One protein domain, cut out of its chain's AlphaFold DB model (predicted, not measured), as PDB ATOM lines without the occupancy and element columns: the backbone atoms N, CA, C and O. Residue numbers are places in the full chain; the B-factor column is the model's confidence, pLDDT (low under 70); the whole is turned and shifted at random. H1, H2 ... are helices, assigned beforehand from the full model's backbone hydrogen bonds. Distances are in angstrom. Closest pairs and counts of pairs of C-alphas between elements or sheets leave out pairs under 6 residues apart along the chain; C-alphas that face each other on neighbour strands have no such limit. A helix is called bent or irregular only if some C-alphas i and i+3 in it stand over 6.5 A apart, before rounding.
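AT A GLANCE: This is residues 63 to 274 of the 556 residues of an uncharacterized protein of Providencia rettgeri (UniProt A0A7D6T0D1). Two groups of helices make an elongated body, one of H1 to H5 and one of H6a, H9 and H10, and they meet where H10 crosses H3 near the middle of the whole. At one end H3, H4 and H5 form a bundle with H1 and H2 packed on it; from there the hairpin of H9 and H10, with the arm H6a beside H10, reaches toward the other end, where H6b and the short helices H7 and H8 lie. The printed part has 212 residues with ten named helices, H1 to H10 in chain order, and no named strand; the class is all helix. It is compact, with a radius of gyration of the C-alphas of 18.0 A, and spans 58 by 38 by 36 A.

IN THESE COORDINATES: H1, residues 63 to 81, begins at C-alpha 63 (203.279, 142.311, 238.004) and is 26.8 A long. H2 is residues 90 to 97, H3 residues 105 to 122, 26.3 A, and H4 residues 135 to 149, 21.2 A. H5, residues 156 to 176, 28.5 A, has a kink of 41 degrees near residue 163 and is irregular, but only just: C-alphas 159 and 162 are 6.7 A apart. H6, residues 182 to 204, was assigned as one helix by its hydrogen bonds but is bent, with C-alphas 193 and 196 6.8 A apart; its arms are H6a, residues 182 to 193, and H6b, residues 196 to 204. H7 is residues 209 to 213, H8 residues 217 to 220, and H9 residues 223 to 242, 28.7 A. H10, residues 248 to 268, 31.1 A, ends at C-alpha 268 (201.332, 152.352, 229.053).

HOW THE PARTS SIT: H1 touches H2 with residues 70 to 78 alone, closest at the C-alphas of Ser 74 and Leu 94, 5.5 A. H3, H4 and H5 are an up-and-down bundle, each running against the one before. H4 and H5 are a helical hairpin at a shallow tilt of 23 degrees, closest at the C-alphas of Ser 138 and Phe 167, 5.6 A. H3 touches H10, closest at the C-alphas of Arg 113 and Ala 252, 5.1 A. H6a, H9 and H10 are a second up-and-down bundle. H9 and H10 are a helical hairpin at a shallow tilt of 7 degrees, closest at the C-alphas of Ala 233 and Leu 258, 4.7 A. H6a touches H10, closest at the C-alphas of Gln 191 and Leu 262, 6.4 A. H6b and H7 only just touch, with 3 pairs of C-alphas within 8 A, the closest those of Lys 200 and Ile 212, 7.1 A. H8 is close to H6b but not clearly touching, with the C-alphas of Asp 196 and Leu 217 7.5 A apart. Every O i to N i+4 pair is within hydrogen-bond range in H1, H2, H4, H6a, H6b, H7 and H9; in H3 it is 12 of 14, in H5 12 of 17 and in H10 13 of 17, and H8 is too short for such a pair.

THE WHOLE: The two C-alphas farthest apart, those of His 158 and Val 274, are 58.5 A apart. The printed part has no cut, and the link from H3 to H4, 12 residues, is long. The mean pLDDT of the printed part is 87.2, with residues 100 to 110, 149 to 161 and 245 to 246 under 70.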
ATOM      1  N   ASN A  63     203.095 143.444 237.088       90.38
ATOM      2  CA  ASN A  63     203.279 142.311 238.004       90.38
ATOM      3  C   ASN A  63     202.941 142.698 239.459       90.38
ATOM      4  O   ASN A  63     202.376 141.894 240.195       90.38
ATOM      5  N   GLU A  64     203.227 143.940 239.864       93.19
ATOM      6  CA  GLU A  64     202.800 144.485 241.164       93.19
ATOM      7  C   GLU A  64     201.291 144.773 241.189       93.19
ATOM      8  O   GLU A  64     200.640 144.572 242.216       93.19
ATOM      9  N   LEU A  65     200.718 145.200 240.056       94.88
ATOM     10  CA  LEU A  65     199.268 145.308 239.889       94.88
ATOM     11  C   LEU A  65     198.591 143.939 240.046       94.88
ATOM     12  O   LEU A  65     197.695 143.809 240.868       94.88
ATOM     13  N   HIS A  66     199.078 142.910 239.354       92.31
ATOM     14  CA  HIS A  66     198.551 141.545 239.408       92.31
ATOM     15  C   HIS A  66     198.542 140.969 240.833       92.31
ATOM     16  O   HIS A  66     197.532 140.442 241.305       92.31
ATOM     17  N   GLN A  67     199.634 141.158 241.584       90.12
ATOM     18  CA  GLN A  67     199.698 140.762 242.995       90.12
ATOM     19  C   GLN A  67     198.707 141.544 243.878       90.12
ATOM     20  O   GLN A  67     198.011 140.940 244.699       90.12
ATOM     21  N   ARG A  68     198.600 142.871 243.698       93.69
ATOM     22  CA  ARG A  68     197.623 143.730 244.402       93.69
ATOM     23  C   ARG A  68     196.183 143.294 244.092       93.69
ATOM     24  O   ARG A  68     195.378 143.152 245.014       93.69
ATOM     25  N   ASN A  69     195.892 142.997 242.829       95.62
ATOM     26  CA  ASN A  69     194.593 142.539 242.350       95.62
ATOM     27  C   ASN A  69     194.203 141.198 242.978       95.62
ATOM     28  O   ASN A  69     193.095 141.086 243.498       95.62
ATOM     29  N   HIS A  70     195.108 140.216 243.035       93.38
ATOM     30  CA  HIS A  70     194.825 138.929 243.689       93.38
ATOM     31  C   HIS A  70     194.552 139.085 245.197       93.38
ATOM     32  O   HIS A  70     193.696 138.384 245.745       93.38
ATOM     33  N   ILE A  71     195.207 140.036 245.876       94.25
ATOM     34  CA  ILE A  71     194.903 140.367 247.279       94.25
ATOM     35  C   ILE A  71     193.488 140.952 247.397       94.25
ATOM     36  O   ILE A  71     192.695 140.449 248.199       94.25
ATOM     37  N   GLU A  72     193.128 141.950 246.587       95.81
ATOM     38  CA  GLU A  72     191.799 142.574 246.650       95.81
ATOM     39  C   GLU A  72     190.678 141.603 246.239       95.81
ATOM     40  O   GLU A  72     189.646 141.504 246.904       95.81
ATOM     41  N   GLN A  73     190.888 140.809 245.190       96.25
ATOM     42  CA  GLN A  73     189.982 139.738 244.770       96.25
ATOM     43  C   GLN A  73     189.799 138.705 245.889       96.25
ATOM     44  O   GLN A  73     188.668 138.294 246.151       96.25
ATOM     45  N   SER A  74     190.863 138.343 246.620       96.38
ATOM     46  CA  SER A  74     190.739 137.439 247.773       96.38
ATOM     47  C   SER A  74     189.862 138.021 248.890       96.38
ATOM     48  O   SER A  74     189.065 137.285 249.477       96.38
ATOM     49  N   ALA A  75     189.929 139.335 249.133       96.06
ATOM     50  CA  ALA A  75     189.070 140.031 250.092       96.06
ATOM     51  C   ALA A  75     187.609 140.121 249.607       96.06
ATOM     52  O   ALA A  75     186.687 139.845 250.378       96.06
ATOM     53  N   ASN A  76     187.394 140.421 248.323       96.38
ATOM     54  CA  ASN A  76     186.071 140.457 247.690       96.38
ATOM     55  C   ASN A  76     185.380 139.074 247.742       96.38
ATOM     56  O   ASN A  76     184.236 138.964 248.190       96.38
ATOM     57  N   ILE A  77     186.086 137.993 247.381       96.88
ATOM     58  CA  ILE A  77     185.585 136.609 247.504       96.88
ATOM     59  C   ILE A  77     185.320 136.265 248.975       96.88
ATOM     60  O   ILE A  77     184.280 135.686 249.290       96.88
ATOM     61  N   HIS A  78     186.211 136.645 249.896       96.69
ATOM     62  CA  HIS A  78     186.010 136.415 251.328       96.69
ATOM     63  C   HIS A  78     184.725 137.089 251.831       96.69
ATOM     64  O   HIS A  78     183.935 136.456 252.527       96.69
ATOM     65  N   GLN A  79     184.455 138.332 251.421       95.31
ATOM     66  CA  GLN A  79     183.219 139.039 251.760       95.31
ATOM     67  C   GLN A  79     181.962 138.351 251.195       95.31
ATOM     68  O   GLN A  79     180.953 138.282 251.900       95.31
ATOM     69  N   LEU A  80     182.023 137.809 249.971       94.75
ATOM     70  CA  LEU A  80     180.932 137.026 249.374       94.75
ATOM     71  C   LEU A  80     180.672 135.706 250.124       94.75
ATOM     72  O   LEU A  80     179.518 135.303 250.266       94.75
ATOM     73  N   LEU A  81     181.722 135.037 250.612       94.56
ATOM     74  CA  LEU A  81     181.617 133.732 251.275       94.56
ATOM     75  C   LEU A  81     181.273 133.821 252.771       94.56
ATOM     76  O   LEU A  81     180.528 132.977 253.265       94.56
ATOM     77  N   ASN A  82     181.775 134.825 253.496       91.81
ATOM     78  CA  ASN A  82     181.779 134.880 254.968       91.81
ATOM     79  C   ASN A  82     180.383 134.781 255.633       91.81
ATOM     80  O   ASN A  82     180.279 134.349 256.777       91.81
ATOM     81  N   GLN A  83     179.294 135.133 254.939       87.06
ATOM     82  CA  GLN A  83     177.933 135.004 255.490       87.06
ATOM     83  C   GLN A  83     177.413 133.555 255.537       87.06
ATOM     84  O   GLN A  83     176.567 133.237 256.371       87.06
ATOM     85  N   THR A  84     177.895 132.682 254.647       90.00
ATOM     86  CA  THR A  84     177.426 131.287 254.496       90.00
ATOM     87  C   THR A  84     178.517 130.251 254.752       90.00
ATOM     88  O   THR A  84     178.215 129.123 255.133       90.00
ATOM     89  N   HIS A  85     179.777 130.638 254.551       93.38
ATOM     90  CA  HIS A  85     180.976 129.812 254.652       93.38
ATOM     91  C   HIS A  85     182.098 130.541 255.423       93.38
ATOM     92  O   HIS A  85     183.174 130.783 254.867       93.38
ATOM     93  N   PRO A  86     181.874 130.916 256.701       91.88
ATOM     94  CA  PRO A  86     182.867 131.610 257.528       91.88
ATOM     95  C   PRO A  86     184.111 130.759 257.841       91.88
ATOM     96  O   PRO A  86     185.065 131.266 258.427       91.88
ATOM     97  N   GLU A  87     184.138 129.471 257.475       93.56
ATOM     98  CA  GLU A  87     185.346 128.650 257.572       93.56
ATOM     99  C   GLU A  87     186.342 128.869 256.419       93.56
ATOM    100  O   GLU A  87     187.472 128.385 256.495       93.56
ATOM    101  N   ILE A  88     185.945 129.566 255.345       95.06
ATOM    102  CA  ILE A  88     186.822 129.879 254.213       95.06
ATOM    103  C   ILE A  88     187.549 131.193 254.492       95.06
ATOM    104  O   ILE A  88     186.998 132.273 254.303       95.06
ATOM    105  N   THR A  89     188.804 131.107 254.927       93.62
ATOM    106  CA  THR A  89     189.611 132.299 255.234       93.62
ATOM    107  C   THR A  89     190.179 132.961 253.975       93.62
ATOM    108  O   THR A  89     190.421 132.304 252.959       93.62
ATOM    109  N   MET A  90     190.491 134.260 254.059       93.81
ATOM    110  CA  MET A  90     191.153 135.005 252.977       93.81
ATOM    111  C   MET A  90     192.478 134.353 252.533       93.81
ATOM    112  O   MET A  90     192.770 134.303 251.342       93.81
ATOM    113  N   GLY A  91     193.235 133.760 253.465       91.12
ATOM    114  CA  GLY A  91     194.463 133.017 253.156       91.12
ATOM    115  C   GLY A  91     194.227 131.732 252.352       91.12
ATOM    116  O   GLY A  91     195.043 131.390 251.499       91.12
ATOM    117  N   MET A  92     193.093 131.047 252.552       91.81
ATOM    118  CA  MET A  92     192.714 129.898 251.716       91.81
ATOM    119  C   MET A  92     192.409 130.341 250.283       91.81
ATOM    120  O   MET A  92     192.867 129.701 249.341       91.81
ATOM    121  N   ILE A  93     191.689 131.454 250.119       93.31
ATOM    122  CA  ILE A  93     191.360 132.015 248.801       93.31
ATOM    123  C   ILE A  93     192.634 132.470 248.080       93.31
ATOM    124  O   ILE A  93     192.863 132.079 246.936       93.31
ATOM    125  N   LEU A  94     193.503 133.222 248.761       90.38
ATOM    126  CA  LEU A  94     194.772 133.683 248.196       90.38
ATOM    127  C   LEU A  94     195.695 132.504 247.831       90.38
ATOM    128  O   LEU A  94     196.366 132.561 246.810       90.38
ATOM    129  N   SER A  95     195.666 131.393 248.582       85.25
ATOM    130  CA  SER A  95     196.401 130.169 248.212       85.25
ATOM    131  C   SER A  95     195.888 129.476 246.939       85.25
ATOM    132  O   SER A  95     196.606 128.655 246.375       85.25
ATOM    133  N   VAL A  96     194.678 129.810 246.469       86.19
ATOM    134  CA  VAL A  96     194.148 129.364 245.170       86.19
ATOM    135  C   VAL A  96     194.486 130.368 244.068       86.19
ATOM    136  O   VAL A  96     195.022 129.963 243.042       86.19
ATOM    137  N   LEU A  97     194.237 131.666 244.284       86.69
ATOM    138  CA  LEU A  97     194.552 132.715 243.297       86.69
ATOM    139  C   LEU A  97     196.061 132.823 243.010       86.69
ATOM    140  O   LEU A  97     196.464 133.149 241.902       86.69
ATOM    141  N   CYS A  98     196.914 132.538 243.995       77.62
ATOM    142  CA  CYS A  98     198.372 132.571 243.857       77.62
ATOM    143  C   CYS A  98     199.002 131.172 243.710       77.62
ATOM    144  O   CYS A  98     200.193 131.018 243.971       77.62
ATOM    145  N   ALA A  99     198.241 130.155 243.277       70.69
ATOM    146  CA  ALA A  99     198.792 128.828 242.959       70.69
ATOM    147  C   ALA A  99     199.811 128.877 241.796       70.69
ATOM    148  O   ALA A  99     200.776 128.109 241.768       70.69
ATOM    149  N   GLY A 100     199.621 129.827 240.870       63.44
ATOM    150  CA  GLY A 100     200.603 130.246 239.873       63.44
ATOM    151  C   GLY A 100     200.903 129.230 238.766       63.44
ATOM    152  O   GLY A 100     200.488 128.073 238.791       63.44
ATOM    153  N   ALA A 101     201.693 129.656 237.781       60.19
ATOM    154  CA  ALA A 101     202.031 128.875 236.589       60.19
ATOM    155  C   ALA A 101     203.100 127.779 236.820       60.19
ATOM    156  O   ALA A 101     203.872 127.463 235.912       60.19
ATOM    157  N   SER A 102     203.200 127.208 238.025       53.94
ATOM    158  CA  SER A 102     204.239 126.223 238.361       53.94
ATOM    159  C   SER A 102     203.796 124.776 238.096       53.94
ATOM    160  O   SER A 102     202.666 124.383 238.386       53.94
ATOM    161  N   GLY A 103     204.702 123.961 237.543       60.31
ATOM    162  CA  GLY A 103     204.482 122.535 237.274       60.31
ATOM    163  C   GLY A 103     204.571 122.158 235.792       60.31
ATOM    164  O   GLY A 103     205.149 122.873 234.981       60.31
ATOM    165  N   ASN A 104     204.020 120.992 235.443       61.28
ATOM    166  CA  ASN A 104     203.822 120.596 234.044       61.28
ATOM    167  C   ASN A 104     202.576 121.291 233.466       61.28
ATOM    168  O   ASN A 104     201.729 121.731 234.238       61.28
ATOM    169  N   LEU A 105     202.423 121.316 232.135       62.81
ATOM    170  CA  LEU A 105     201.301 121.987 231.459       62.81
ATOM    171  C   LEU A 105     199.942 121.659 232.097       62.81
ATOM    172  O   LEU A 105     199.220 122.558 232.502       62.81
ATOM    173  N   ALA A 106     199.643 120.382 232.333       61.62
ATOM    174  CA  ALA A 106     198.360 119.982 232.907       61.62
ATOM    175  C   ALA A 106     198.186 120.303 234.407       61.62
ATOM    176  O   ALA A 106     197.086 120.146 234.933       61.62
ATOM    177  N   GLN A 107     199.244 120.733 235.101       65.50
ATOM    178  CA  GLN A 107     199.156 121.354 236.426       65.50
ATOM    179  C   GLN A 107     198.942 122.873 236.313       65.50
ATOM    180  O   GLN A 107     198.175 123.428 237.091       65.50
ATOM    181  N   GLN A 108     199.536 123.532 235.311       65.31
ATOM    182  CA  GLN A 108     199.267 124.942 234.997       65.31
ATOM    183  C   GLN A 108     197.792 125.137 234.603       65.31
ATOM    184  O   GLN A 108     197.108 125.980 235.176       65.31
ATOM    185  N   GLU A 109     197.263 124.278 233.722       64.94
ATOM    186  CA  GLU A 109     195.836 124.195 233.356       64.94
ATOM    187  C   GLU A 109     194.914 124.077 234.589       64.94
ATOM    188  O   GLU A 109     193.863 124.712 234.650       64.94
ATOM    189  N   ILE A 110     195.332 123.278 235.578       64.94
ATOM    190  CA  ILE A 110     194.633 123.044 236.852       64.94
ATOM    191  C   ILE A 110     194.705 124.251 237.801       64.94
ATOM    192  O   ILE A 110     193.822 124.399 238.643       64.94
ATOM    193  N   ASN A 111     195.727 125.101 237.690       73.94
ATOM    194  CA  ASN A 111     195.899 126.274 238.547       73.94
ATOM    195  C   ASN A 111     195.148 127.490 237.969       73.94
ATOM    196  O   ASN A 111     194.347 128.105 238.673       73.94
ATOM    197  N   TYR A 112     195.318 127.778 236.671       73.00
ATOM    198  CA  TYR A 112     194.666 128.911 235.997       73.00
ATOM    199  C   TYR A 112     193.135 128.831 236.022       73.00
ATOM    200  O   TYR A 112     192.444 129.846 236.089       73.00
ATOM    201  N   ARG A 113     192.564 127.633 235.925       79.25
ATOM    202  CA  ARG A 113     191.119 127.455 235.764       79.25
ATOM    203  C   ARG A 113     190.282 127.795 237.011       79.25
ATOM    204  O   ARG A 113     189.326 128.559 236.858       79.25
ATOM    205  N   PRO A 114     190.620 127.348 238.237       84.69
ATOM    206  CA  PRO A 114     189.984 127.848 239.453       84.69
ATOM    207  C   PRO A 114     190.329 129.315 239.744       84.69
ATOM    208  O   PRO A 114     189.442 130.034 240.191       84.69
ATOM    209  N   GLU A 115     191.555 129.776 239.458       88.06
ATOM    210  CA  GLU A 115     191.959 131.192 239.558       88.06
ATOM    211  C   GLU A 115     190.998 132.089 238.760       88.06
ATOM    212  O   GLU A 115     190.252 132.883 239.336       88.06
ATOM    213  N   ASN A 116     190.919 131.896 237.444       89.62
ATOM    214  CA  ASN A 116     190.160 132.771 236.552       89.62
ATOM    215  C   ASN A 116     188.644 132.692 236.782       89.62
ATOM    216  O   ASN A 116     187.960 133.712 236.711       89.62
ATOM    217  N   ASN A 117     188.109 131.520 237.141       90.94
ATOM    218  CA  ASN A 117     186.691 131.388 237.489       90.94
ATOM    219  C   ASN A 117     186.348 131.999 238.865       90.94
ATOM    220  O   ASN A 117     185.210 132.422 239.072       90.94
ATOM    221  N   LEU A 118     187.310 132.109 239.791       94.06
ATOM    222  CA  LEU A 118     187.150 132.872 241.036       94.06
ATOM    223  C   LEU A 118     187.297 134.386 240.814       94.06
ATOM    224  O   LEU A 118     186.560 135.151 241.435       94.06
ATOM    225  N   ILE A 119     188.154 134.831 239.891       95.25
ATOM    226  CA  ILE A 119     188.202 136.241 239.470       95.25
ATOM    227  C   ILE A 119     186.875 136.629 238.804       95.25
ATOM    228  O   ILE A 119     186.257 137.613 239.210       95.25
ATOM    229  N   LEU A 120     186.352 135.815 237.877       95.56
ATOM    230  CA  LEU A 120     185.025 136.025 237.279       95.56
ATOM    231  C   LEU A 120     183.905 136.146 238.324       95.56
ATOM    232  O   LEU A 120     182.992 136.947 238.133       95.56
ATOM    233  N   LEU A 121     183.981 135.410 239.441       95.94
ATOM    234  CA  LEU A 121     183.006 135.497 240.533       95.94
ATOM    235  C   LEU A 121     182.960 136.896 241.181       95.94
ATOM    236  O   LEU A 121     181.883 137.324 241.589       95.94
ATOM    237  N   THR A 122     184.086 137.619 241.247       96.62
ATOM    238  CA  THR A 122     184.133 138.998 241.788       96.62
ATOM    239  C   THR A 122     183.498 140.037 240.865       96.62
ATOM    240  O   THR A 122     183.007 141.056 241.342       96.62
ATOM    241  N   LEU A 123     183.461 139.755 239.559       97.44
ATOM    242  CA  LEU A 123     182.916 140.644 238.531       97.44
ATOM    243  C   LEU A 123     181.395 140.494 238.354       97.44
ATOM    244  O   LEU A 123     180.790 141.265 237.607       97.44
ATOM    245  N   LEU A 124     180.772 139.493 238.987       95.94
ATOM    246  CA  LEU A 124     179.331 139.244 238.921       95.94
ATOM    247  C   LEU A 124     178.558 140.140 239.897       95.94
ATOM    248  O   LEU A 124     178.895 140.262 241.074       95.94
ATOM    249  N   LYS A 125     177.457 140.725 239.423       94.06
ATOM    250  CA  LYS A 125     176.577 141.558 240.252       94.06
ATOM    251  C   LYS A 125     175.707 140.716 241.198       94.06
ATOM    252  O   LYS A 125     175.433 139.549 240.906       94.06
ATOM    253  N   PRO A 126     175.169 141.301 242.290       91.12
ATOM    254  CA  PRO A 126     174.303 140.594 243.237       91.12
ATOM    255  C   PRO A 126     173.056 139.931 242.630       91.12
ATOM    256  O   PRO A 126     172.525 139.000 243.231       91.12
ATOM    257  N   GLU A 127     172.551 140.406 241.493       91.62
ATOM    258  CA  GLU A 127     171.457 139.797 240.725       91.62
ATOM    259  C   GLU A 127     171.908 138.582 239.888       91.62
ATOM    260  O   GLU A 127     171.223 137.558 239.850       91.62
ATOM    261  N   GLU A 128     173.098 138.647 239.295       93.00
ATOM    262  CA  GLU A 128     173.690 137.581 238.477       93.00
ATOM    263  C   GLU A 128     174.129 136.408 239.373       93.00
ATOM    264  O   GLU A 128     173.767 135.257 239.119       93.00
ATOM    265  N   LEU A 129     174.780 136.711 240.507       90.12
ATOM    266  CA  LEU A 129     175.138 135.748 241.560       90.12
ATOM    267  C   LEU A 129     173.930 134.969 242.112       90.12
ATOM    268  O   LEU A 129     174.072 133.821 242.526       90.12
ATOM    269  N   LYS A 130     172.733 135.575 242.119       88.06
ATOM    270  CA  LYS A 130     171.484 134.935 242.576       88.06
ATOM    271  C   LYS A 130     170.807 134.079 241.509       88.06
ATOM    272  O   LYS A 130     169.888 133.334 241.848       88.06
ATOM    273  N   THR A 131     171.217 134.188 240.246       87.81
ATOM    274  CA  THR A 131     170.570 133.454 239.151       87.81
ATOM    275  C   THR A 131     170.981 131.981 239.158       87.81
ATOM    276  O   THR A 131     170.134 131.102 239.004       87.81
ATOM    277  N   GLU A 132     172.254 131.685 239.434       91.38
ATOM    278  CA  GLU A 132     172.754 130.312 239.531       91.38
ATOM    279  C   GLU A 132     172.774 129.816 240.987       91.38
ATOM    280  O   GLU A 132     173.736 129.998 241.738       91.38
ATOM    281  N   LYS A 133     171.698 129.135 241.397       90.06
ATOM    282  CA  LYS A 133     171.581 128.537 242.737       90.06
ATOM    283  C   LYS A 133     172.753 127.588 243.027       90.06
ATOM    284  O   LYS A 133     172.966 126.627 242.288       90.06
ATOM    285  N   GLY A 134     173.453 127.772 244.145       91.31
ATOM    286  CA  GLY A 134     174.579 126.915 244.526       91.31
ATOM    287  C   GLY A 134     175.947 127.388 244.023       91.31
ATOM    288  O   GLY A 134     176.905 126.622 244.114       91.31
ATOM    289  N   LEU A 135     176.053 128.579 243.417       94.00
ATOM    290  CA  LEU A 135     177.319 129.123 242.904       94.00
ATOM    291  C   LEU A 135     178.316 129.437 244.034       94.00
ATOM    292  O   LEU A 135     179.471 129.016 243.964       94.00
ATOM    293  N   ILE A 136     177.854 130.115 245.086       94.38
ATOM    294  CA  ILE A 136     178.645 130.515 246.263       94.38
ATOM    295  C   ILE A 136     179.128 129.271 247.027       94.38
ATOM    296  O   ILE A 136     180.306 129.139 247.360       94.38
ATOM    297  N   GLU A 137     178.235 128.302 247.213       93.25
ATOM    298  CA  GLU A 137     178.506 127.028 247.879       93.25
ATOM    299  C   GLU A 137     179.476 126.149 247.065       93.25
ATOM    300  O   GLU A 137     180.314 125.436 247.627       93.25
ATOM    301  N   SER A 138     179.417 126.233 245.729       92.75
ATOM    302  CA  SER A 138     180.371 125.574 244.830       92.75
ATOM    303  C   SER A 138     181.754 126.230 244.875       92.75
ATOM    304  O   SER A 138     182.750 125.507 244.856       92.75
ATOM    305  N   ALA A 139     181.832 127.562 244.976       93.94
ATOM    306  CA  ALA A 139     183.096 128.283 245.138       93.94
ATOM    307  C   ALA A 139     183.780 127.904 246.462       93.94
ATOM    308  O   ALA A 139     184.933 127.469 246.461       93.94
ATOM    309  N   ALA A 140     183.046 127.966 247.582       93.69
ATOM    310  CA  ALA A 140     183.540 127.542 248.893       93.69
ATOM    311  C   ALA A 140     184.035 126.086 248.882       93.69
ATOM    312  O   ALA A 140     185.126 125.793 249.373       93.69
ATOM    313  N   SER A 141     183.269 125.177 248.266       90.62
ATOM    314  CA  SER A 141     183.644 123.762 248.131       90.62
ATOM    315  C   SER A 141     184.937 123.565 247.332       90.62
ATOM    316  O   SER A 141     185.779 122.753 247.725       90.62
ATOM    317  N   LEU A 142     185.119 124.315 246.239       89.56
ATOM    318  CA  LEU A 142     186.318 124.265 245.400       89.56
ATOM    319  C   LEU A 142     187.553 124.791 246.146       89.56
ATOM    320  O   LEU A 142     188.558 124.081 246.224       89.56
ATOM    321  N   ILE A 143     187.458 125.974 246.764       90.19
ATOM    322  CA  ILE A 143     188.544 126.588 247.552       90.19
ATOM    323  C   ILE A 143     188.980 125.654 248.688       90.19
ATOM    324  O   ILE A 143     190.170 125.385 248.863       90.19
ATOM    325  N   LYS A 144     188.014 125.095 249.429       88.75
ATOM    326  CA  LYS A 144     188.263 124.171 250.545       88.75
ATOM    327  C   LYS A 144     188.978 122.895 250.095       88.75
ATOM    328  O   LYS A 144     189.890 122.442 250.784       88.75
ATOM    329  N   LYS A 145     188.603 122.325 248.940       84.00
ATOM    330  CA  LYS A 145     189.278 121.142 248.381       84.00
ATOM    331  C   LYS A 145     190.687 121.448 247.877       84.00
ATOM    332  O   LYS A 145     191.591 120.676 248.181       84.00
ATOM    333  N   LEU A 146     190.878 122.544 247.141       81.38
ATOM    334  CA  LEU A 146     192.190 122.953 246.625       81.38
ATOM    335  C   LEU A 146     193.185 123.211 247.762       81.38
ATOM    336  O   LEU A 146     194.270 122.630 247.768       81.38
ATOM    337  N   HIS A 147     192.777 123.982 248.773       80.62
ATOM    338  CA  HIS A 147     193.614 124.289 249.933       80.62
ATOM    339  C   HIS A 147     194.041 123.031 250.717       80.62
ATOM    340  O   HIS A 147     195.189 122.919 251.137       80.62
ATOM    341  N   VAL A 148     193.145 122.046 250.874       75.88
ATOM    342  CA  VAL A 148     193.461 120.759 251.532       75.88
ATOM    343  C   VAL A 148     194.370 119.860 250.674       75.88
ATOM    344  O   VAL A 148     195.055 118.990 251.217       75.88
ATOM    345  N   MET A 149     194.404 120.053 249.352       67.81
ATOM    346  CA  MET A 149     195.217 119.243 248.437       67.81
ATOM    347  C   MET A 149     196.709 119.599 248.528       67.81
ATOM    348  O   MET A 149     197.547 118.704 248.678       67.81
ATOM    349  N   GLY A 150     197.032 120.899 248.495       60.75
ATOM    350  CA  GLY A 150     198.407 121.416 248.509       60.75
ATOM    351  C   GLY A 150     199.271 120.908 247.344       60.75
ATOM    352  O   GLY A 150     198.764 120.383 246.356       60.75
ATOM    353  N   GLU A 151     200.599 120.993 247.478       52.06
ATOM    354  CA  GLU A 151     201.589 120.591 246.452       52.06
ATOM    355  C   GLU A 151     201.639 119.062 246.157       52.06
ATOM    356  O   GLU A 151     202.569 118.568 245.511       52.06
ATOM    357  N   LYS A 152     200.647 118.273 246.604       52.75
ATOM    358  CA  LYS A 152     200.595 116.799 246.498       52.75
ATOM    359  C   LYS A 152     200.186 116.337 245.090       52.75
ATOM    360  O   LYS A 152     199.147 115.713 244.876       52.75
ATOM    361  N   ASN A 153     201.079 116.614 244.141       52.47
ATOM    362  CA  ASN A 153     200.976 116.462 242.682       52.47
ATOM    363  C   ASN A 153     200.492 115.098 242.130       52.47
ATOM    364  O   ASN A 153     200.213 114.992 240.939       52.47
ATOM    365  N   SER A 154     200.401 114.032 242.930       51.72
ATOM    366  CA  SER A 154     200.178 112.667 242.424       51.72
ATOM    367  C   SER A 154     198.723 112.311 242.082       51.72
ATOM    368  O   SER A 154     198.507 111.300 241.417       51.72
ATOM    369  N   GLN A 155     197.723 113.101 242.505       50.28
ATOM    370  CA  GLN A 155     196.298 112.804 242.244       50.28
ATOM    371  C   GLN A 155     195.446 113.981 241.729       50.28
ATOM    372  O   GLN A 155     194.254 113.789 241.476       50.28
ATOM    373  N   ALA A 156     196.028 115.169 241.510       52.59
ATOM    374  CA  ALA A 156     195.296 116.399 241.165       52.59
ATOM    375  C   ALA A 156     194.264 116.204 240.031       52.59
ATOM    376  O   ALA A 156     193.070 116.453 240.224       52.59
ATOM    377  N   LYS A 157     194.693 115.625 238.895       53.12
ATOM    378  CA  LYS A 157     193.843 115.328 237.721       53.12
ATOM    379  C   LYS A 157     192.555 114.553 238.025       53.12
ATOM    380  O   LYS A 157     191.595 114.669 237.266       53.12
ATOM    381  N   HIS A 158     192.525 113.741 239.084       51.03
ATOM    382  CA  HIS A 158     191.410 112.830 239.350       51.03
ATOM    383  C   HIS A 158     190.367 113.382 240.330       51.03
ATOM    384  O   HIS A 158     189.208 112.969 240.265       51.03
ATOM    385  N   ILE A 159     190.755 114.313 241.210       49.75
ATOM    386  CA  ILE A 159     189.858 114.931 242.204       49.75
ATOM    387  C   ILE A 159     189.203 116.191 241.630       49.75
ATOM    388  O   ILE A 159     187.999 116.387 241.782       49.75
ATOM    389  N   LEU A 160     189.966 117.013 240.904       57.00
ATOM    390  CA  LEU A 160     189.471 118.257 240.300       57.00
ATOM    391  C   LEU A 160     188.415 118.025 239.212       57.00
ATOM    392  O   LEU A 160     187.528 118.848 239.012       57.00
ATOM    393  N   GLY A 161     188.424 116.844 238.588       61.09
ATOM    394  CA  GLY A 161     187.518 116.481 237.504       61.09
ATOM    395  C   GLY A 161     186.010 116.577 237.792       61.09
ATOM    396  O   GLY A 161     185.256 116.482 236.820       61.09
ATOM    397  N   ASN A 162     185.571 116.774 239.043       70.19
ATOM    398  CA  ASN A 162     184.164 116.952 239.418       70.19
ATOM    399  C   ASN A 162     183.835 118.366 239.928       70.19
ATOM    400  O   ASN A 162     183.102 119.068 239.239       70.19
ATOM    401  N   GLU A 163     184.328 118.802 241.095       73.75
ATOM    402  CA  GLU A 163     183.898 120.090 241.681       73.75
ATOM    403  C   GLU A 163     184.287 121.306 240.839       73.75
ATOM    404  O   GLU A 163     183.490 122.231 240.709       73.75
ATOM    405  N   GLU A 164     185.451 121.275 240.195       77.12
ATOM    406  CA  GLU A 164     185.870 122.305 239.242       77.12
ATOM    407  C   GLU A 164     184.891 122.347 238.052       77.12
ATOM    408  O   GLU A 164     184.321 123.384 237.743       77.12
ATOM    409  N   LYS A 165     184.556 121.191 237.452       79.25
ATOM    410  CA  LYS A 165     183.550 121.106 236.370       79.25
ATOM    411  C   LYS A 165     182.122 121.448 236.812       79.25
ATOM    412  O   LYS A 165     181.278 121.688 235.948       79.25
ATOM    413  N   ILE A 166     181.815 121.420 238.109       85.94
ATOM    414  CA  ILE A 166     180.546 121.922 238.651       85.94
ATOM    415  C   ILE A 166     180.616 123.448 238.739       85.94
ATOM    416  O   ILE A 166     179.724 124.108 238.210       85.94
ATOM    417  N   PHE A 167     181.681 124.003 239.321       89.25
ATOM    418  CA  PHE A 167     181.869 125.447 239.449       89.25
ATOM    419  C   PHE A 167     181.928 126.144 238.083       89.25
ATOM    420  O   PHE A 167     181.172 127.083 237.860       89.25
ATOM    421  N   ASP A 168     182.695 125.615 237.129       86.12
ATOM    422  CA  ASP A 168     182.749 126.086 235.739       86.12
ATOM    423  C   ASP A 168     181.372 126.175 235.080       86.12
ATOM    424  O   ASP A 168     181.044 127.173 234.448       86.12
ATOM    425  N   LYS A 169     180.542 125.131 235.221       88.00
ATOM    426  CA  LYS A 169     179.183 125.128 234.658       88.00
ATOM    427  C   LYS A 169     178.298 126.176 235.322       88.00
ATOM    428  O   LYS A 169     177.420 126.719 234.659       88.00
ATOM    429  N   LYS A 170     178.522 126.455 236.608       92.19
ATOM    430  CA  LYS A 170     177.793 127.482 237.352       92.19
ATOM    431  C   LYS A 170     178.240 128.894 236.976       92.19
ATOM    432  O   LYS A 170     177.387 129.742 236.741       92.19
ATOM    433  N   ILE A 171     179.543 129.125 236.829       92.44
ATOM    434  CA  ILE A 171     180.091 130.377 236.295       92.44
ATOM    435  C   ILE A 171     179.588 130.601 234.865       92.44
ATOM    436  O   ILE A 171     179.010 131.649 234.602       92.44
ATOM    437  N   GLU A 172     179.692 129.608 233.974       89.56
ATOM    438  CA  GLU A 172     179.225 129.716 232.583       89.56
ATOM    439  C   GLU A 172     177.708 129.951 232.488       89.56
ATOM    440  O   GLU A 172     177.264 130.740 231.653       89.56
ATOM    441  N   SER A 173     176.913 129.332 233.369       90.81
ATOM    442  CA  SER A 173     175.475 129.606 233.518       90.81
ATOM    443  C   SER A 173     175.224 131.062 233.939       90.81
ATOM    444  O   SER A 173     174.509 131.792 233.247       90.81
ATOM    445  N   ALA A 174     175.887 131.524 235.006       92.56
ATOM    446  CA  ALA A 174     175.749 132.882 235.524       92.56
ATOM    447  C   ALA A 174     176.174 133.950 234.500       92.56
ATOM    448  O   ALA A 174     175.397 134.866 234.228       92.56
ATOM    449  N   ILE A 175     177.345 133.821 233.860       92.81
ATOM    450  CA  ILE A 175     177.806 134.805 232.862       92.81
ATOM    451  C   ILE A 175     177.006 134.751 231.555       92.81
ATOM    452  O   ILE A 175     176.997 135.728 230.811       92.81
ATOM    453  N   SER A 176     176.289 133.661 231.260       90.00
ATOM    454  CA  SER A 176     175.416 133.598 230.076       90.00
ATOM    455  C   SER A 176     174.154 134.462 230.206       90.00
ATOM    456  O   SER A 176     173.525 134.768 229.194       90.00
ATOM    457  N   THR A 177     173.822 134.941 231.412       89.06
ATOM    458  CA  THR A 177     172.784 135.973 231.613       89.06
ATOM    459  C   THR A 177     173.144 137.321 230.977       89.06
ATOM    460  O   THR A 177     172.250 138.099 230.650       89.06
ATOM    461  N   LEU A 178     174.438 137.580 230.742       91.69
ATOM    462  CA  LEU A 178     174.959 138.816 230.149       91.69
ATOM    463  C   LEU A 178     174.802 138.877 228.615       91.69
ATOM    464  O   LEU A 178     175.109 139.902 228.011       91.69
ATOM    465  N   GLY A 179     174.333 137.802 227.971       89.69
ATOM    466  CA  GLY A 179     174.146 137.739 226.519       89.69
ATOM    467  C   GLY A 179     175.421 137.390 225.737       89.69
ATOM    468  O   GLY A 179     176.292 136.673 226.227       89.69
ATOM    469  N   GLN A 180     175.502 137.850 224.482       88.31
ATOM    470  CA  GLN A 180     176.614 137.526 223.573       88.31
ATOM    471  C   GLN A 180     177.906 138.258 223.961       88.31
ATOM    472  O   GLN A 180     178.973 137.649 224.016       88.31
ATOM    473  N   ASP A 181     177.795 139.536 224.330       92.44
ATOM    474  CA  ASP A 181     178.915 140.409 224.708       92.44
ATOM    475  C   ASP A 181     179.405 140.175 226.152       92.44
ATOM    476  O   ASP A 181     179.978 141.062 226.790       92.44
ATOM    477  N   LYS A 182     179.160 138.976 226.706       94.31
ATOM    478  CA  LYS A 182     179.397 138.663 228.122       94.31
ATOM    479  C   LYS A 182     180.833 138.938 228.562       94.31
ATOM    480  O   LYS A 182     181.037 139.521 229.623       94.31
ATOM    481  N   LEU A 183     181.824 138.582 227.741       95.38
ATOM    482  CA  LEU A 183     183.229 138.828 228.068       95.38
ATOM    483  C   LEU A 183     183.638 140.291 227.900       95.38
ATOM    484  O   LEU A 183     184.463 140.756 228.672       95.38
ATOM    485  N   GLN A 184     183.047 141.035 226.966       96.81
ATOM    486  CA  GLN A 184     183.263 142.476 226.827       96.81
ATOM    487  C   GLN A 184     182.734 143.219 228.065       96.81
ATOM    488  O   GLN A 184     183.415 144.087 228.609       96.81
ATOM    489  N   ILE A 185     181.558 142.819 228.563       97.31
ATOM    490  CA  ILE A 185     180.970 143.341 229.805       97.31
ATOM    491  C   ILE A 185     181.858 143.007 231.015       97.31
ATOM    492  O   ILE A 185     182.094 143.871 231.859       97.31
ATOM    493  N   LEU A 186     182.372 141.778 231.108       97.56
ATOM    494  CA  LEU A 186     183.263 141.358 232.198       97.56
ATOM    495  C   LEU A 186     184.638 142.044 232.123       97.56
ATOM    496  O   LEU A 186     185.135 142.503 233.147       97.56
ATOM    497  N   ALA A 187     185.208 142.206 230.926       97.69
ATOM    498  CA  ALA A 187     186.436 142.963 230.680       97.69
ATOM    499  C   ALA A 187     186.297 144.427 231.117       97.69
ATOM    500  O   ALA A 187     187.172 144.953 231.803       97.69
ATOM    501  N   GLN A 188     185.173 145.071 230.780       97.62
ATOM    502  CA  GLN A 188     184.887 146.438 231.213       97.62
ATOM    503  C   GLN A 188     184.811 146.539 232.742       97.62
ATOM    504  O   GLN A 188     185.417 147.443 233.313       97.62
ATOM    505  N   ARG A 189     184.114 145.609 233.411       97.88
ATOM    506  CA  ARG A 189     184.041 145.573 234.884       97.88
ATOM    507  C   ARG A 189     185.414 145.365 235.511       97.88
ATOM    508  O   ARG A 189     185.758 146.087 236.436       97.88
ATOM    509  N   TYR A 190     186.206 144.434 234.982       98.38
ATOM    510  CA  TYR A 190     187.562 144.170 235.457       98.38
ATOM    511  C   TYR A 190     188.455 145.411 235.321       98.38
ATOM    512  O   TYR A 190     189.127 145.787 236.281       98.38
ATOM    513  N   GLN A 191     188.410 146.101 234.172       97.69
ATOM    514  CA  GLN A 191     189.160 147.345 233.991       97.69
ATOM    515  C   GLN A 191     188.703 148.409 235.005       97.69
ATOM    516  O   GLN A 191     189.536 148.963 235.712       97.69
ATOM    517  N   GLN A 192     187.392 148.624 235.148       97.38
ATOM    518  CA  GLN A 192     186.819 149.624 236.061       97.38
ATOM    519  C   GLN A 192     187.074 149.339 237.548       97.38
ATOM    520  O   GLN A 192     187.155 150.278 238.339       97.38
ATOM    521  N   GLN A 193     187.165 148.064 237.935       97.38
ATOM    522  CA  GLN A 193     187.298 147.639 239.328       97.38
ATOM    523  C   GLN A 193     188.757 147.506 239.777       97.38
ATOM    524  O   GLN A 193     189.052 147.843 240.918       97.38
ATOM    525  N   TYR A 194     189.660 147.059 238.898       97.81
ATOM    526  CA  TYR A 194     191.034 146.696 239.275       97.81
ATOM    527  C   TYR A 194     192.126 147.499 238.547       97.81
ATOM    528  O   TYR A 194     193.172 147.778 239.126       97.81
ATOM    529  N   VAL A 195     191.903 147.917 237.296       97.81
ATOM    530  CA  VAL A 195     192.945 148.576 236.481       97.81
ATOM    531  C   VAL A 195     192.850 150.102 236.554       97.81
ATOM    532  O   VAL A 195     193.830 150.769 236.886       97.81
ATOM    533  N   ASP A 196     191.671 150.666 236.287       97.12
ATOM    534  CA  ASP A 196     191.432 152.111 236.309       97.12
ATOM    535  C   ASP A 196     191.775 152.737 237.679       97.12
ATOM    536  O   ASP A 196     192.426 153.787 237.690       97.12
ATOM    537  N   PRO A 197     191.441 152.121 238.840       96.38
ATOM    538  CA  PRO A 197     191.835 152.654 240.145       96.38
ATOM    539  C   PRO A 197     193.350 152.659 240.367       96.38
ATOM    540  O   PRO A 197     193.868 153.630 240.910       96.38
ATOM    541  N   ALA A 198     194.078 151.635 239.909       96.69
ATOM    542  CA  ALA A 198     195.533 151.554 240.066       96.69
ATOM    543  C   ALA A 198     196.293 152.519 239.137       96.69
ATOM    544  O   ALA A 198     197.320 153.087 239.519       96.69
ATOM    545  N   ILE A 199     195.767 152.779 237.933       96.81
ATOM    546  CA  ILE A 199     196.270 153.860 237.074       96.81
ATOM    547  C   ILE A 199     196.024 155.216 237.757       96.81
ATOM    548  O   ILE A 199     196.935 156.043 237.792       96.81
ATOM    549  N   LYS A 200     194.849 155.446 238.366       96.31
ATOM    550  CA  LYS A 200     194.586 156.670 239.147       96.31
ATOM    551  C   LYS A 200     195.486 156.801 240.382       96.31
ATOM    552  O   LYS A 200     196.008 157.887 240.607       96.31
ATOM    553  N   GLU A 201     195.726 155.719 241.129       95.06
ATOM    554  CA  GLU A 201     196.696 155.665 242.240       95.06
ATOM    555  C   GLU A 201     198.081 156.123 241.747       95.06
ATOM    556  O   GLU A 201     198.661 157.056 242.299       95.06
ATOM    557  N   THR A 202     198.554 155.556 240.632       94.56
ATOM    558  CA  THR A 202     199.851 155.892 240.017       94.56
ATOM    559  C   THR A 202     199.925 157.356 239.560       94.56
ATOM    560  O   THR A 202     200.925 158.031 239.797       94.56
ATOM    561  N   LEU A 203     198.856 157.883 238.951       94.62
ATOM    562  CA  LEU A 203     198.769 159.289 238.537       94.62
ATOM    563  C   LEU A 203     198.700 160.254 239.735       94.62
ATOM    564  O   LEU A 203     199.242 161.356 239.646       94.62
ATOM    565  N   SER A 204     198.090 159.854 240.855       94.31
ATOM    566  CA  SER A 204     197.908 160.706 242.044       94.31
ATOM    567  C   SER A 204     199.215 161.112 242.739       94.31
ATOM    568  O   SER A 204     199.255 162.113 243.453       94.31
ATOM    569  N   ALA A 205     200.313 160.397 242.473       91.62
ATOM    570  CA  ALA A 205     201.656 160.775 242.914       91.62
ATOM    571  C   ALA A 205     202.235 161.998 242.163       91.62
ATOM    572  O   ALA A 205     203.254 162.550 242.584       91.62
ATOM    573  N   TYR A 206     201.602 162.420 241.060       91.00
ATOM    574  CA  TYR A 206     202.098 163.461 240.150       91.00
ATOM    575  C   TYR A 206     201.056 164.523 239.763       91.00
ATOM    576  O   TYR A 206     201.433 165.648 239.435       91.00
ATOM    577  N   PHE A 207     199.764 164.185 239.797       91.06
ATOM    578  CA  PHE A 207     198.650 165.058 239.418       91.06
ATOM    579  C   PHE A 207     197.646 165.206 240.566       91.06
ATOM    580  O   PHE A 207     197.395 164.265 241.317       91.06
ATOM    581  N   ASN A 208     197.011 166.376 240.668       92.38
ATOM    582  CA  ASN A 208     195.902 166.579 241.604       92.38
ATOM    583  C   ASN A 208     194.669 165.777 241.158       92.38
ATOM    584  O   ASN A 208     194.405 165.666 239.961       92.38
ATOM    585  N   GLN A 209     193.870 165.295 242.117       92.06
ATOM    586  CA  GLN A 209     192.685 164.476 241.837       92.06
ATOM    587  C   GLN A 209     191.705 165.158 240.864       92.06
ATOM    588  O   GLN A 209     191.233 164.516 239.930       92.06
ATOM    589  N   ASP A 210     191.485 166.470 241.013       93.31
ATOM    590  CA  ASP A 210     190.641 167.260 240.106       93.31
ATOM    591  C   ASP A 210     191.138 167.227 238.649       93.31
ATOM    592  O   ASP A 210     190.331 167.223 237.723       93.31
ATOM    593  N   GLU A 211     192.457 167.176 238.409       91.38
ATOM    594  CA  GLU A 211     192.998 167.059 237.050       91.38
ATOM    595  C   GLU A 211     192.789 165.647 236.489       91.38
ATOM    596  O   GLU A 211     192.378 165.512 235.333       91.38
ATOM    597  N   ILE A 212     193.008 164.614 237.310       92.31
ATOM    598  CA  ILE A 212     192.804 163.202 236.944       92.31
ATOM    599  C   ILE A 212     191.338 162.943 236.575       92.31
ATOM    600  O   ILE A 212     191.067 162.325 235.547       92.31
ATOM    601  N   ASP A 213     190.392 163.443 237.373       91.94
ATOM    602  CA  ASP A 213     188.956 163.250 237.137       91.94
ATOM    603  C   ASP A 213     188.375 164.194 236.066       91.94
ATOM    604  O   ASP A 213     187.301 163.921 235.527       91.94
ATOM    605  N   SER A 214     189.085 165.266 235.690       92.44
ATOM    606  CA  SER A 214     188.654 166.180 234.615       92.44
ATOM    607  C   SER A 214     188.808 165.627 233.191       92.44
ATOM    608  O   SER A 214     188.313 166.253 232.248       92.44
ATOM    609  N   ARG A 215     189.499 164.491 233.001       90.19
ATOM    610  CA  ARG A 215     189.827 163.931 231.674       90.19
ATOM    611  C   ARG A 215     189.552 162.423 231.590       90.19
ATOM    612  O   ARG A 215     189.641 161.726 232.599       90.19
ATOM    613  N   PRO A 216     189.269 161.879 230.391       92.56
ATOM    614  CA  PRO A 216     189.295 160.439 230.159       92.56
ATOM    615  C   PRO A 216     190.656 159.838 230.529       92.56
ATOM    616  O   PRO A 216     191.697 160.370 230.149       92.56
ATOM    617  N   LEU A 217     190.663 158.685 231.203       92.38
ATOM    618  CA  LEU A 217     191.901 158.029 231.647       92.38
ATOM    619  C   LEU A 217     192.862 157.726 230.479       92.38
ATOM    620  O   LEU A 217     194.076 157.857 230.617       92.38
ATOM    621  N   ASN A 218     192.309 157.413 229.302       91.88
ATOM    622  CA  ASN A 218     193.054 157.164 228.066       91.88
ATOM    623  C   ASN A 218     193.920 158.357 227.609       91.88
ATOM    624  O   ASN A 218     194.914 158.141 226.912       91.88
ATOM    625  N   ASP A 219     193.602 159.596 228.006       91.94
ATOM    626  CA  ASP A 219     194.390 160.786 227.647       91.94
ATOM    627  C   ASP A 219     195.770 160.787 228.325       91.94
ATOM    628  O   ASP A 219     196.731 161.333 227.771       91.94
ATOM    629  N   PHE A 220     195.882 160.137 229.491       93.94
ATOM    630  CA  PHE A 220     197.129 159.943 230.236       93.94
ATOM    631  C   PHE A 220     197.973 158.772 229.704       93.94
ATOM    632  O   PHE A 220     199.133 158.633 230.088       93.94
ATOM    633  N   LEU A 221     197.436 157.940 228.805       94.81
ATOM    634  CA  LEU A 221     198.134 156.778 228.249       94.81
ATOM    635  C   LEU A 221     198.866 157.110 226.937       94.81
ATOM    636  O   LEU A 221     198.616 158.122 226.270       94.81
ATOM    637  N   VAL A 222     199.793 156.245 226.534       94.50
ATOM    638  CA  VAL A 222     200.397 156.251 225.197       94.50
ATOM    639  C   VAL A 222     199.456 155.507 224.252       94.50
ATOM    640  O   VAL A 222     199.360 154.282 224.289       94.50
ATOM    641  N   SER A 223     198.746 156.248 223.397       92.50
ATOM    642  CA  SER A 223     197.595 155.736 222.636       92.50
ATOM    643  C   SER A 223     197.905 154.508 221.771       92.50
ATOM    644  O   SER A 223     197.067 153.619 221.664       92.50
ATOM    645  N   SER A 224     199.106 154.418 221.192       92.81
ATOM    646  CA  SER A 224     199.546 153.255 220.407       92.81
ATOM    647  C   SER A 224     199.794 152.002 221.255       92.81
ATOM    648  O   SER A 224     199.519 150.899 220.789       92.81
ATOM    649  N   LEU A 225     200.279 152.157 222.492       93.88
ATOM    650  CA  LEU A 225     200.525 151.042 223.409       93.88
ATOM    651  C   LEU A 225     199.211 150.543 224.020       93.88
ATOM    652  O   LEU A 225     198.925 149.352 223.931       93.88
ATOM    653  N   ASN A 226     198.361 151.453 224.517       94.75
ATOM    654  CA  ASN A 226     197.016 151.107 224.995       94.75
ATOM    655  C   ASN A 226     196.176 150.423 223.899       94.75
ATOM    656  O   ASN A 226     195.480 149.450 224.178       94.75
ATOM    657  N   HIS A 227     196.282 150.866 222.639       93.69
ATOM    658  CA  HIS A 227     195.608 150.189 221.530       93.69
ATOM    659  C   HIS A 227     196.137 148.759 221.297       93.69
ATOM    660  O   HIS A 227     195.366 147.868 220.951       93.69
ATOM    661  N   GLY A 228     197.428 148.503 221.542       94.06
ATOM    662  CA  GLY A 228     197.996 147.151 221.533       94.06
ATOM    663  C   GLY A 228     197.426 146.252 222.639       94.06
ATOM    664  O   GLY A 228     197.099 145.095 222.374       94.06
ATOM    665  N   CYS A 229     197.245 146.792 223.847       94.62
ATOM    666  CA  CYS A 229     196.559 146.116 224.955       94.62
ATOM    667  C   CYS A 229     195.097 145.786 224.596       94.62
ATOM    668  O   CYS A 229     194.641 144.658 224.777       94.62
ATOM    669  N   GLU A 230     194.377 146.738 223.997       95.00
ATOM    670  CA  GLU A 230     192.992 146.556 223.537       95.00
ATOM    671  C   GLU A 230     192.871 145.506 222.420       95.00
ATOM    672  O   GLU A 230     191.941 144.698 222.443       95.00
ATOM    673  N   GLN A 231     193.828 145.450 221.486       96.19
ATOM    674  CA  GLN A 231     193.892 144.384 220.481       96.19
ATOM    675  C   GLN A 231     194.138 143.004 221.113       96.19
ATOM    676  O   GLN A 231     193.483 142.042 220.713       96.19
ATOM    677  N   ARG A 232     195.027 142.892 222.114       96.25
ATOM    678  CA  ARG A 232     195.262 141.629 222.843       96.25
ATOM    679  C   ARG A 232     194.015 141.166 223.599       96.25
ATOM    680  O   ARG A 232     193.619 140.012 223.455       96.25
ATOM    681  N   ALA A 233     193.355 142.071 224.321       96.81
ATOM    682  CA  ALA A 233     192.100 141.791 225.017       96.81
ATOM    683  C   ALA A 233     190.991 141.330 224.047       96.81
ATOM    684  O   ALA A 233     190.325 140.323 224.293       96.81
ATOM    685  N   ALA A 234     190.823 142.013 222.909       95.88
ATOM    686  CA  ALA A 234     189.857 141.621 221.881       95.88
ATOM    687  C   ALA A 234     190.192 140.263 221.232       95.88
ATOM    688  O   ALA A 234     189.285 139.466 220.979       95.88
ATOM    689  N   GLY A 235     191.480 139.976 221.004       95.44
ATOM    690  CA  GLY A 235     191.961 138.687 220.499       95.44
ATOM    691  C   GLY A 235     191.625 137.530 221.442       95.44
ATOM    692  O   GLY A 235     190.999 136.563 221.016       95.44
ATOM    693  N   ALA A 236     191.926 137.674 222.735       94.94
ATOM    694  CA  ALA A 236     191.605 136.670 223.751       94.94
ATOM    695  C   ALA A 236     190.089 136.386 223.843       94.94
ATOM    696  O   ALA A 236     189.667 135.227 223.898       94.94
ATOM    697  N   ILE A 237     189.246 137.426 223.767       95.50
ATOM    698  CA  ILE A 237     187.781 137.267 223.706       95.50
ATOM    699  C   ILE A 237     187.353 136.507 222.442       95.50
ATOM    700  O   ILE A 237     186.494 135.625 222.522       95.50
ATOM    701  N   HIS A 238     187.948 136.811 221.286       94.75
ATOM    702  CA  HIS A 238     187.642 136.108 220.041       94.75
ATOM    703  C   HIS A 238     188.052 134.631 220.106       94.75
ATOM    704  O   HIS A 238     187.250 133.756 219.777       94.75
ATOM    705  N   GLU A 239     189.259 134.327 220.586       92.38
ATOM    706  CA  GLU A 239     189.737 132.950 220.738       92.38
ATOM    707  C   GLU A 239     188.839 132.161 221.704       92.38
ATOM    708  O   GLU A 239     188.353 131.087 221.342       92.38
ATOM    709  N   TYR A 240     188.469 132.730 222.863       91.19
ATOM    710  CA  TYR A 240     187.498 132.127 223.791       91.19
ATOM    711  C   TYR A 240     186.175 131.729 223.108       91.19
ATOM    712  O   TYR A 240     185.579 130.703 223.465       91.19
ATOM    713  N   GLN A 241     185.685 132.540 222.163       89.62
ATOM    714  CA  GLN A 241     184.443 132.278 221.427       89.62
ATOM    715  C   GLN A 241     184.585 131.123 220.418       89.62
ATOM    716  O   GLN A 241     183.607 130.408 220.196       89.62
ATOM    717  N   GLN A 242     185.782 130.885 219.866       88.94
ATOM    718  CA  GLN A 242     186.055 129.744 218.976       88.94
ATOM    719  C   GLN A 242     186.129 128.403 219.732       88.94
ATOM    720  O   GLN A 242     185.809 127.347 219.176       88.94
ATOM    721  N   HIS A 243     186.528 128.412 221.009       84.38
ATOM    722  CA  HIS A 243     186.618 127.191 221.815       84.38
ATOM    723  C   HIS A 243     185.230 126.600 222.138       84.38
ATOM    724  O   HIS A 243     184.314 127.279 222.611       84.38
ATOM    725  N   LYS A 244     185.087 125.283 221.930       79.12
ATOM    726  CA  LYS A 244     183.856 124.517 222.213       79.12
ATOM    727  C   LYS A 244     183.499 124.559 223.706       79.12
ATOM    728  O   LYS A 244     184.367 124.725 224.558       79.12
ATOM    729  N   SER A 245     182.235 124.323 224.055       67.62
ATOM    730  CA  SER A 245     181.757 124.375 225.451       67.62
ATOM    731  C   SER A 245     182.352 123.310 226.387       67.62
ATOM    732  O   SER A 245     182.159 123.392 227.595       67.62
ATOM    733  N   GLN A 246     183.080 122.319 225.861       65.81
ATOM    734  CA  GLN A 246     183.843 121.338 226.645       65.81
ATOM    735  C   GLN A 246     185.324 121.721 226.829       65.81
ATOM    736  O   GLN A 246     186.009 121.111 227.649       65.81
ATOM    737  N   ALA A 247     185.825 122.716 226.091       75.06
ATOM    738  CA  ALA A 247     187.211 123.184 226.123       75.06
ATOM    739  C   ALA A 247     187.423 124.230 227.236       75.06
ATOM    740  O   ALA A 247     187.829 125.366 227.000       75.06
ATOM    741  N   PHE A 248     187.083 123.847 228.471       71.56
ATOM    742  CA  PHE A 248     187.124 124.735 229.639       71.56
ATOM    743  C   PHE A 248     188.535 125.252 229.964       71.56
ATOM    744  O   PHE A 248     188.680 126.374 230.432       71.56
ATOM    745  N   VAL A 249     189.562 124.434 229.710       72.44
ATOM    746  CA  VAL A 249     190.975 124.770 229.936       72.44
ATOM    747  C   VAL A 249     191.418 125.901 229.009       72.44
ATOM    748  O   VAL A 249     191.835 126.949 229.495       72.44
ATOM    749  N   ASP A 250     191.239 125.733 227.697       78.12
ATOM    750  CA  ASP A 250     191.555 126.771 226.713       78.12
ATOM    751  C   ASP A 250     190.809 128.075 227.036       78.12
ATOM    752  O   ASP A 250     191.395 129.154 227.063       78.12
ATOM    753  N   LYS A 251     189.515 127.970 227.372       84.69
ATOM    754  CA  LYS A 251     188.685 129.112 227.775       84.69
ATOM    755  C   LYS A 251     189.218 129.829 229.018       84.69
ATOM    756  O   LYS A 251     189.218 131.056 229.026       84.69
ATOM    757  N   ALA A 252     189.689 129.106 230.033       81.31
ATOM    758  CA  ALA A 252     190.313 129.711 231.209       81.31
ATOM    759  C   ALA A 252     191.635 130.419 230.868       81.31
ATOM    760  O   ALA A 252     191.861 131.531 231.338       81.31
ATOM    761  N   CYS A 253     192.459 129.827 229.996       82.12
ATOM    762  CA  CYS A 253     193.678 130.460 229.487       82.12
ATOM    763  C   CYS A 253     193.368 131.789 228.771       82.12
ATOM    764  O   CYS A 253     194.016 132.800 229.028       82.12
ATOM    765  N   GLN A 254     192.311 131.839 227.954       89.75
ATOM    766  CA  GLN A 254     191.906 133.085 227.295       89.75
ATOM    767  C   GLN A 254     191.312 134.130 228.255       89.75
ATOM    768  O   GLN A 254     191.458 135.325 228.012       89.75
ATOM    769  N   ILE A 255     190.695 133.719 229.367       92.00
ATOM    770  CA  ILE A 255     190.293 134.654 230.431       92.00
ATOM    771  C   ILE A 255     191.538 135.247 231.125       92.00
ATOM    772  O   ILE A 255     191.595 136.459 231.321       92.00
ATOM    773  N   HIS A 256     192.570 134.438 231.390       90.38
ATOM    774  CA  HIS A 256     193.848 134.913 231.945       90.38
ATOM    775  C   HIS A 256     194.545 135.900 230.990       90.38
ATOM    776  O   HIS A 256     194.930 136.996 231.398       90.38
ATOM    777  N   ASN A 257     194.625 135.568 229.695       91.12
ATOM    778  CA  ASN A 257     195.185 136.446 228.657       91.12
ATOM    779  C   ASN A 257     194.436 137.788 228.559       91.12
ATOM    780  O   ASN A 257     195.063 138.834 228.389       91.12
ATOM    781  N   LEU A 258     193.104 137.763 228.685       96.19
ATOM    782  CA  LEU A 258     192.263 138.959 228.720       96.19
ATOM    783  C   LEU A 258     192.588 139.847 229.930       96.19
ATOM    784  O   LEU A 258     192.765 141.051 229.758       96.19
ATOM    785  N   PHE A 259     192.695 139.276 231.133       95.25
ATOM    786  CA  PHE A 259     193.027 140.044 232.337       95.25
ATOM    787  C   PHE A 259     194.444 140.628 232.278       95.25
ATOM    788  O   PHE A 259     194.592 141.836 232.452       95.25
ATOM    789  N   LEU A 260     195.457 139.834 231.905       93.00
ATOM    790  CA  LEU A 260     196.832 140.323 231.735       93.00
ATOM    791  C   LEU A 260     196.924 141.480 230.727       93.00
ATOM    792  O   LEU A 260     197.624 142.460 230.978       93.00
ATOM    793  N   ALA A 261     196.205 141.395 229.601       96.31
ATOM    794  CA  ALA A 261     196.175 142.452 228.587       96.31
ATOM    795  C   ALA A 261     195.482 143.740 229.071       96.31
ATOM    796  O   ALA A 261     195.771 144.818 228.553       96.31
ATOM    797  N   LEU A 262     194.579 143.656 230.054       97.88
ATOM    798  CA  LEU A 262     193.986 144.829 230.701       97.88
ATOM    799  C   LEU A 262     194.934 145.417 231.754       97.88
ATOM    800  O   LEU A 262     195.122 146.630 231.770       97.88
ATOM    801  N   GLU A 263     195.570 144.586 232.585       97.31
ATOM    802  CA  GLU A 263     196.550 145.031 233.589       97.31
ATOM    803  C   GLU A 263     197.752 145.741 232.951       97.31
ATOM    804  O   GLU A 263     198.210 146.764 233.461       97.31
ATOM    805  N   GLU A 264     198.214 145.262 231.791       96.00
ATOM    806  CA  GLU A 264     199.306 145.857 231.005       96.00
ATOM    807  C   GLU A 264     199.092 147.353 230.696       96.00
ATOM    808  O   GLU A 264     200.064 148.088 230.524       96.00
ATOM    809  N   LYS A 265     197.847 147.863 230.715       96.75
ATOM    810  CA  LYS A 265     197.566 149.299 230.532       96.75
ATOM    811  C   LYS A 265     198.317 150.197 231.527       96.75
ATOM    812  O   LYS A 265     198.668 151.316 231.147       96.75
ATOM    813  N   ILE A 266     198.634 149.724 232.738       96.56
ATOM    814  CA  ILE A 266     199.419 150.491 233.728       96.56
ATOM    815  C   ILE A 266     200.875 150.733 233.283       96.56
ATOM    816  O   ILE A 266     201.475 151.747 233.645       96.56
ATOM    817  N   GLU A 267     201.419 149.860 232.431       95.81
ATOM    818  CA  GLU A 267     202.748 150.011 231.817       95.81
ATOM    819  C   GLU A 267     202.721 151.010 230.639       95.81
ATOM    820  O   GLU A 267     203.766 151.443 230.154       95.81
ATOM    821  N   THR A 268     201.527 151.430 230.190       94.88
ATOM    822  CA  THR A 268     201.332 152.352 229.053       94.88
ATOM    823  C   THR A 268     201.125 153.819 229.447       94.88
ATOM    824  O   THR A 268     200.882 154.653 228.569       94.88
ATOM    825  N   ILE A 269     201.214 154.164 230.737       94.44
ATOM    826  CA  ILE A 269     201.072 155.551 231.216       94.44
ATOM    827  C   ILE A 269     202.179 156.425 230.610       94.44
ATOM    828  O   ILE A 269     203.352 156.051 230.557       94.44
ATOM    829  N   ARG A 270     201.805 157.608 230.119       91.62
ATOM    830  CA  ARG A 270     202.705 158.515 229.405       91.62
ATOM    831  C   ARG A 270     203.714 159.162 230.355       91.62
ATOM    832  O   ARG A 270     203.328 159.832 231.307       91.62
ATOM    833  N   SER A 271     205.001 159.041 230.024       89.38
ATOM    834  CA  SER A 271     206.094 159.731 230.715       89.38
ATOM    835  C   SER A 271     205.840 161.234 230.847       89.38
ATOM    836  O   SER A 271     205.464 161.905 229.879       89.38
ATOM    837  N   LEU A 272     206.110 161.782 232.031       84.75
ATOM    838  CA  LEU A 272     206.036 163.215 232.281       84.75
ATOM    839  C   LEU A 272     207.189 163.919 231.578       84.75
ATOM    840  O   LEU A 272     208.357 163.580 231.777       84.75
ATOM    841  N   LYS A 273     206.864 164.942 230.791       82.19
ATOM    842  CA  LYS A 273     207.856 165.828 230.191       82.19
ATOM    843  C   LYS A 273     208.133 166.991 231.141       82.19
ATOM    844  O   LYS A 273     207.364 167.953 231.169       82.19
ATOM    845  N   VAL A 274     209.237 166.932 231.879       71.62
ATOM    846  CA  VAL A 274     209.662 168.057 232.718       71.62
ATOM    847  C   VAL A 274     210.273 169.136 231.820       71.62
ATOM    848  O   VAL A 274     211.156 168.866 231.008       71.62
TER     849      VAL A 274